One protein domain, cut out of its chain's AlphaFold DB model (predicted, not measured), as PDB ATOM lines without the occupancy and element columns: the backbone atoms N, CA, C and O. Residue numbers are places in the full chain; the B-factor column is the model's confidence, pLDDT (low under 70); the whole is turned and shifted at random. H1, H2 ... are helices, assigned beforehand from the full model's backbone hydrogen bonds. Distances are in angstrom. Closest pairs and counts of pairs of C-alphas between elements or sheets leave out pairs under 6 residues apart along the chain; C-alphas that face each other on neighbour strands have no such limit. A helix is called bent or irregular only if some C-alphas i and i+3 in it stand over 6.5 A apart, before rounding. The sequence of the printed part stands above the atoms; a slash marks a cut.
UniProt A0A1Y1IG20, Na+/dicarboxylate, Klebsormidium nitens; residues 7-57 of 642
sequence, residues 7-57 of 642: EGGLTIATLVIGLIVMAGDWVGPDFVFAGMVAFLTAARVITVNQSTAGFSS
ATOM      1  N   GLU A   7       2.439  17.027 -14.830       91.38
ATOM      2  CA  GLU A   7       1.589  16.213 -13.949       91.38
ATOM      3  C   GLU A   7       0.204  15.956 -14.564       91.38
ATOM      4  O   GLU A   7      -0.296  14.828 -14.570       91.38
ATOM      5  N   GLY A   8      -0.407  17.001 -15.130       91.81
ATOM      6  CA  GLY A   8      -1.699  16.917 -15.806       91.81
ATOM      7  C   GLY A   8      -1.610  16.112 -17.102       91.81
ATOM      8  O   GLY A   8      -2.447  15.242 -17.337       91.81
ATOM      9  N   GLY A   9      -0.559  16.330 -17.898       93.81
ATOM     10  CA  GLY A   9      -0.297  15.550 -19.111       93.81
ATOM     11  C   GLY A   9      -0.108  14.060 -18.817       93.81
ATOM     12  O   GLY A   9      -0.730  13.216 -19.463       93.81
ATOM     13  N   LEU A  10       0.682  13.736 -17.788       94.44
ATOM     14  CA  LEU A  10       0.918  12.359 -17.353       94.44
ATOM     15  C   LEU A  10      -0.367  11.691 -16.848       94.44
ATOM     16  O   LEU A  10      -0.627  10.527 -17.159       94.44
ATOM     17  N   THR A  11      -1.198  12.432 -16.112       94.25
ATOM     18  CA  THR A  11      -2.489  11.938 -15.613       94.25
ATOM     19  C   THR A  11      -3.443  11.622 -16.763       94.25
ATOM     20  O   THR A  11      -4.026  10.539 -16.795       94.25
ATOM     21  N   ILE A  12      -3.566  12.525 -17.742       94.44
ATOM     22  CA  ILE A  12      -4.408  12.318 -18.929       94.44
ATOM     23  C   ILE A  12      -3.920  11.110 -19.730       94.44
ATOM     24  O   ILE A  12      -4.725  10.245 -20.068       94.44
ATOM     25  N   ALA A  13      -2.614  11.010 -19.990       94.88
ATOM     26  CA  ALA A  13      -2.043   9.869 -20.702       94.88
ATOM     27  C   ALA A  13      -2.343   8.548 -19.976       94.88
ATOM     28  O   ALA A  13      -2.786   7.586 -20.599       94.88
ATOM     29  N   THR A  14      -2.186   8.526 -18.650       95.44
ATOM     30  CA  THR A  14      -2.483   7.352 -17.817       95.44
ATOM     31  C   THR A  14      -3.962   6.957 -17.902       95.44
ATOM     32  O   THR A  14      -4.271   5.777 -18.053       95.44
ATOM     33  N   LEU A  15      -4.883   7.928 -17.860       94.19
ATOM     34  CA  LEU A  15      -6.326   7.696 -18.009       94.19
ATOM     35  C   LEU A  15      -6.692   7.153 -19.396       94.19
ATOM     36  O   LEU A  15      -7.465   6.203 -19.493       94.19
ATOM     37  N   VAL A  16      -6.126   7.726 -20.462       95.62
ATOM     38  CA  VAL A  16      -6.370   7.283 -21.845       95.62
ATOM     39  C   VAL A  16      -5.845   5.866 -22.060       95.62
ATOM     40  O   VAL A  16      -6.563   5.029 -22.603       95.62
ATOM     41  N   ILE A  17      -4.629   5.567 -21.593       94.56
ATOM     42  CA  ILE A  17      -4.055   4.217 -21.668       94.56
ATOM     43  C   ILE A  17      -4.927   3.228 -20.891       94.56
ATOM     44  O   ILE A  17      -5.270   2.179 -21.429       94.56
ATOM     45  N   GLY A  18      -5.340   3.573 -19.667       93.88
ATOM     46  CA  GLY A  18      -6.240   2.738 -18.872       93.88
ATOM     47  C   GLY A  18      -7.550   2.429 -19.599       93.88
ATOM     48  O   GLY A  18      -7.960   1.272 -19.666       93.88
ATOM     49  N   LEU A  19      -8.165   3.437 -20.225       92.81
ATOM     50  CA  LEU A  19      -9.398   3.270 -20.996       92.81
ATOM     51  C   LEU A  19      -9.207   2.369 -22.225       92.81
ATOM     52  O   LEU A  19     -10.065   1.534 -22.496       92.81
ATOM     53  N   ILE A  20      -8.081   2.486 -22.937       93.19
ATOM     54  CA  ILE A  20      -7.751   1.613 -24.076       93.19
ATOM     55  C   ILE A  20      -7.567   0.163 -23.617       93.19
ATOM     56  O   ILE A  20      -8.121  -0.747 -24.230       93.19
ATOM     57  N   VAL A  21      -6.827  -0.061 -22.526       92.00
ATOM     58  CA  VAL A  21      -6.598  -1.409 -21.979       92.00
ATOM     59  C   VAL A  21      -7.913  -2.050 -21.534       92.00
ATOM     60  O   VAL A  21      -8.154  -3.216 -21.843       92.00
ATOM     61  N   MET A  22      -8.786  -1.288 -20.868       88.44
ATOM     62  CA  MET A  22     -10.113  -1.765 -20.468       88.44
ATOM     63  C   MET A  22     -11.018  -2.047 -21.672       88.44
ATOM     64  O   MET A  22     -11.732  -3.043 -21.671       88.44
ATOM     65  N   ALA A  23     -10.982  -1.209 -22.712       90.00
ATOM     66  CA  ALA A  23     -11.752  -1.436 -23.935       90.00
ATOM     67  C   ALA A  23     -11.288  -2.687 -24.704       90.00
ATOM     68  O   ALA A  23     -12.092  -3.312 -25.393       90.00
ATOM     69  N   GLY A  24     -10.008  -3.051 -24.584       90.81
ATOM     70  CA  GLY A  24      -9.447  -4.279 -25.150       90.81
ATOM     71  C   GLY A  24      -9.749  -5.552 -24.351       90.81
ATOM     72  O   GLY A  24      -9.480  -6.635 -24.862       90.81
ATOM     73  N   ASP A  25     -10.280  -5.437 -23.126       85.50
ATOM     74  CA  ASP A  25     -10.542  -6.548 -22.189       85.50
ATOM     75  C   ASP A  25      -9.316  -7.461 -21.944       85.50
ATOM     76  O   ASP A  25      -9.423  -8.658 -21.692       85.50
ATOM     77  N   TRP A  26      -8.104  -6.901 -22.059       83.56
ATOM     78  CA  TRP A  26      -6.850  -7.655 -21.906       83.56
ATOM     79  C   TRP A  26      -6.511  -7.947 -20.447       83.56
ATOM     80  O   TRP A  26      -5.854  -8.940 -20.136       83.56
ATOM     81  N   VAL A  27      -6.905  -7.036 -19.559       89.25
ATOM     82  CA  VAL A  27      -6.591  -7.050 -18.133       89.25
ATOM     83  C   VAL A  27      -7.823  -6.576 -17.367       89.25
ATOM     84  O   VAL A  27      -8.491  -5.633 -17.791       89.25
ATOM     85  N   GLY A  28      -8.106  -7.211 -16.227       82.88
ATOM     86  CA  GLY A  28      -9.233  -6.851 -15.367       82.88
ATOM     87  C   GLY A  28      -9.203  -5.375 -14.926       82.88
ATOM     88  O   GLY A  28      -8.120  -4.847 -14.642       82.88
ATOM     89  N   PRO A  29     -10.363  -4.690 -14.837       85.44
ATOM     90  CA  PRO A  29     -10.435  -3.279 -14.438       85.44
ATOM     91  C   PRO A  29      -9.765  -2.979 -13.092       85.44
ATOM     92  O   PRO A  29      -9.180  -1.917 -12.906       85.44
ATOM     93  N   ASP A  30      -9.831  -3.922 -12.158       87.81
ATOM     94  CA  ASP A  30      -9.198  -3.870 -10.842       87.81
ATOM     95  C   ASP A  30      -7.675  -3.717 -10.934       87.81
ATOM     96  O   ASP A  30      -7.104  -2.824 -10.302       87.81
ATOM     97  N   PHE A  31      -7.022  -4.517 -11.779       91.81
ATOM     98  CA  PHE A  31      -5.585  -4.409 -12.032       91.81
ATOM     99  C   PHE A  31      -5.227  -3.119 -12.767       91.81
ATOM    100  O   PHE A  31      -4.210  -2.501 -12.445       91.81
ATOM    101  N   VAL A  32      -6.059  -2.689 -13.720       92.75
ATOM    102  CA  VAL A  32      -5.845  -1.433 -14.453       92.75
ATOM    103  C   VAL A  32      -5.880  -0.246 -13.489       92.75
ATOM    104  O   VAL A  32      -4.908   0.506 -13.413       92.75
ATOM    105  N   PHE A  33      -6.936  -0.107 -12.683       91.12
ATOM    106  CA  PHE A  33      -7.050   0.993 -11.722       91.12
ATOM    107  C   PHE A  33      -5.971   0.941 -10.634       91.12
ATOM    108  O   PHE A  33      -5.391   1.980 -10.310       91.12
ATOM    109  N   ALA A  34      -5.651  -0.243 -10.099       92.19
ATOM    110  CA  ALA A  34      -4.579  -0.393  -9.115       92.19
ATOM    111  C   ALA A  34      -3.215   0.010  -9.697       92.19
ATOM    112  O   ALA A  34      -2.466   0.753  -9.061       92.19
ATOM    113  N   GLY A  35      -2.921  -0.419 -10.928       93.56
ATOM    114  CA  GLY A  35      -1.708  -0.050 -11.652       93.56
ATOM    115  C   GLY A  35      -1.617   1.451 -11.913       93.56
ATOM    116  O   GLY A  35      -0.575   2.052 -11.662       93.56
ATOM    117  N   MET A  36      -2.715   2.084 -12.336       94.12
ATOM    118  CA  MET A  36      -2.773   3.533 -12.559       94.12
ATOM    119  C   MET A  36      -2.518   4.322 -11.270       94.12
ATOM    120  O   MET A  36      -1.710   5.250 -11.264       94.12
ATOM    121  N   VAL A  37      -3.165   3.946 -10.163       93.12
ATOM    122  CA  VAL A  37      -2.970   4.606  -8.862       93.12
ATOM    123  C   VAL A  37      -1.541   4.401  -8.352       93.12
ATOM    124  O   VAL A  37      -0.914   5.360  -7.891       93.12
ATOM    125  N   ALA A  38      -0.995   3.187  -8.471       93.88
ATOM    126  CA  ALA A  38       0.385   2.888  -8.096       93.88
ATOM    127  C   ALA A  38       1.386   3.702  -8.929       93.88
ATOM    128  O   ALA A  38       2.300   4.305  -8.369       93.88
ATOM    129  N   PHE A  39       1.174   3.785 -10.246       95.31
ATOM    130  CA  PHE A  39       2.008   4.555 -11.164       95.31
ATOM    131  C   PHE A  39       1.993   6.053 -10.840       95.31
ATOM    132  O   PHE A  39       3.054   6.650 -10.677       95.31
ATOM    133  N   LEU A  40       0.813   6.657 -10.666       94.81
ATOM    134  CA  LEU A  40       0.695   8.082 -10.334       94.81
ATOM    135  C   LEU A  40       1.273   8.412  -8.949       94.81
ATOM    136  O   LEU A  40       1.834   9.492  -8.757       94.81
ATOM    137  N   THR A  41       1.182   7.478  -7.998       94.19
ATOM    138  CA  THR A  41       1.810   7.622  -6.676       94.19
ATOM    139  C   THR A  41       3.336   7.527  -6.779       94.19
ATOM    140  O   THR A  41       4.047   8.345  -6.198       94.19
ATOM    141  N   ALA A  42       3.858   6.569  -7.553       93.94
ATOM    142  CA  ALA A  42       5.295   6.404  -7.785       93.94
ATOM    143  C   ALA A  42       5.900   7.604  -8.531       93.94
ATOM    144  O   ALA A  42       6.982   8.073  -8.177       93.94
ATOM    145  N   ALA A  43       5.163   8.155  -9.497       93.44
ATOM    146  CA  ALA A  43       5.506   9.382 -10.212       93.44
ATOM    147  C   ALA A  43       5.362  10.655  -9.353       93.44
ATOM    148  O   ALA A  43       5.659  11.746  -9.834       93.44
ATOM    149  N   ARG A  44       4.917  10.529  -8.090       91.62
ATOM    150  CA  ARG A  44       4.675  11.625  -7.132       91.62
ATOM    151  C   ARG A  44       3.668  12.679  -7.603       91.62
ATOM    152  O   ARG A  44       3.632  13.768  -7.041       91.62
ATOM    153  N   VAL A  45       2.816  12.340  -8.571       93.00
ATOM    154  CA  VAL A  45       1.693  13.190  -9.003       93.00
ATOM    155  C   VAL A  45       0.619  13.249  -7.917       93.00
ATOM    156  O   VAL A  45      -0.010  14.282  -7.704       93.00
ATOM    157  N   ILE A  46       0.425  12.137  -7.204       91.06
ATOM    158  CA  ILE A  46      -0.453  12.049  -6.035       91.06
ATOM    159  C   ILE A  46       0.315  11.497  -4.833       91.06
ATOM    160  O   ILE A  46       1.232  10.686  -4.964       91.06
ATOM    161  N   THR A  47      -0.069  11.935  -3.638       91.19
ATOM    162  CA  THR A  47       0.509  11.441  -2.378       91.19
ATOM    163  C   THR A  47      -0.102  10.099  -1.960       91.19
ATOM    164  O   THR A  47      -1.219   9.770  -2.352       91.19
ATOM    165  N   VAL A  48       0.583   9.358  -1.080       88.56
ATOM    166  CA  VAL A  48       0.076   8.090  -0.505       88.56
ATOM    167  C   VAL A  48      -1.265   8.277   0.220       88.56
ATOM    168  O   VAL A  48      -2.161   7.440   0.133       88.56
ATOM    169  N   ASN A  49      -1.450   9.410   0.902       85.12
ATOM    170  CA  ASN A  49      -2.718   9.714   1.566       85.12
ATOM    171  C   ASN A  49      -3.836   9.983   0.547       85.12
ATOM    172  O   ASN A  49      -4.974   9.574   0.751       85.12
ATOM    173  N   GLN A  50      -3.528  10.644  -0.572       85.50
ATOM    174  CA  GLN A  50      -4.508  10.890  -1.635       85.50
ATOM    175  C   GLN A  50      -4.871   9.615  -2.401       85.50
ATOM    176  O   GLN A  50      -6.032   9.459  -2.771       85.50
ATOM    177  N   SER A  51      -3.915   8.707  -2.618       84.81
ATOM    178  CA  SER A  51      -4.165   7.434  -3.301       84.81
ATOM    179  C   SER A  51      -5.009   6.472  -2.463       84.81
ATOM    180  O   SER A  51      -5.789   5.700  -3.017       84.81
ATOM    181  N   THR A  52      -4.915   6.554  -1.132       83.62
ATOM    182  CA  THR A  52      -5.682   5.698  -0.214       83.62
ATOM    183  C   THR A  52      -7.032   6.283   0.214       83.62
ATOM    184  O   THR A  52      -7.921   5.529   0.609       83.62
ATOM    185  N   ALA A  53      -7.245   7.596   0.062       77.88
ATOM    186  CA  ALA A  53      -8.463   8.286   0.502       77.88
ATOM    187  C   ALA A  53      -9.770   7.716  -0.088       77.88
ATOM    188  O   ALA A  53     -10.814   7.761   0.566       77.88
ATOM    189  N   GLY A  54      -9.731   7.164  -1.307       71.69
ATOM    190  CA  GLY A  54     -10.903   6.559  -1.952       71.69
ATOM    191  C   GLY A  54     -11.401   5.279  -1.268       71.69
ATOM    192  O   GLY A  54     -12.611   5.036  -1.242       71.69
ATOM    193  N   PHE A  55     -10.500   4.499  -0.654       77.94
ATOM    194  CA  PHE A  55     -10.837   3.237   0.024       77.94
ATOM    195  C   PHE A  55     -11.604   3.439   1.336       77.94
ATOM    196  O   PHE A  55     -12.298   2.536   1.789       77.94
ATOM    197  N   SER A  56     -11.504   4.625   1.938       74.00
ATOM    198  CA  SER A  56     -12.223   4.992   3.164       74.00
ATOM    199  C   SER A  56     -13.527   5.755   2.907       74.00
ATOM    200  O   SER A  56     -14.099   6.311   3.840       74.00
ATOM    201  N   SER A  57     -13.987   5.839   1.655       72.56
ATOM    202  CA  SER A  57     -15.217   6.573   1.340       72.56
ATOM    203  C   SER A  57     -16.463   5.873   1.893       72.56
ATOM    204  O   SER A  57     -16.624   4.653   1.782       72.56
TER     205      SER A  57
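Overview. This is residues 7 to 57 of the 642 residues of the protein "Na+/dicarboxylate" of Klebsormidium nitens (UniProt A0A1Y1IG20). Two helices, H1 and H2, lie side by side and run opposite ways as a helical hairpin, and a short, less well-formed third helix, H3, folds back from the end of H2 and stays apart from H1. The whole is all helix. The printed part has 51 residues with three named helices, in the order H1, H2, H3 along the chain, and no named strand. It is only just compact, close to loose, with a radius of gyration of the C-alphas of 11.3 A. The C-alphas span 31 by 26 by 16 A along their three main axes.

Along the chain. Start with the longest helix, H1, residues 7 to 23: find C-alpha 7 of Glu at (1.589, 16.213, -13.949), and from there it runs 24.3 A to C-alpha 23 of Ala at (-11.752, -1.436, -23.935). Next look at H2, residues 29 to 42, which covers 19.6 A from the C-alpha of Pro 29 to that of Ala 42. Then find H3, residues 48 to 56, which covers 13.2 A and ends with C-alpha 56 at (-12.223, 4.992, 3.164). H3 is irregular, but only just: C-alphas 51 and 54 are 6.9 A apart, and its line is a rough one.

Arrangement. Begin at H1 and look across to H2: the two touch, with 9 pairs of C-alphas within 8 A. Their closest C-alphas are those of Gly 18 and Val 32, 6.1 A apart. Their lines stand at a shallow tilt of 17 degrees, and they run opposite ways, a helical hairpin. From H2 go on to H3: these two only just touch, with 3 pairs of C-alphas within 8 A, and H2 does so with residues 37 to 41 alone. The closest C-alphas here are those of Val 37 and Ser 51, 6.4 A apart. H2 and H3 stand at a shallow tilt of 31 degrees and run opposite ways, a second helical hairpin. H1 and H3 are apart. In H1 and H2 every O i to N i+4 pair is within hydrogen-bond range. In H3 you will find 2 of 5 such pairs within range, beside 3 of 6 O i to N i+3 pairs.

Size, cuts and confidence. The two C-alphas farthest apart are those of Gly 24 and Asn 49, at 30.9 A, while the first and last printed C-alphas, of Glu 7 and Ser 57, are 24.7 A apart. The printed part has no cut. The links H1 to H2 and H2 to H3 are both tight, with 5 residues each. Read the B-factor column for the model's confidence: the mean pLDDT of the printed part is 89.7, that of H3 is 81, and no printed residue is under 70.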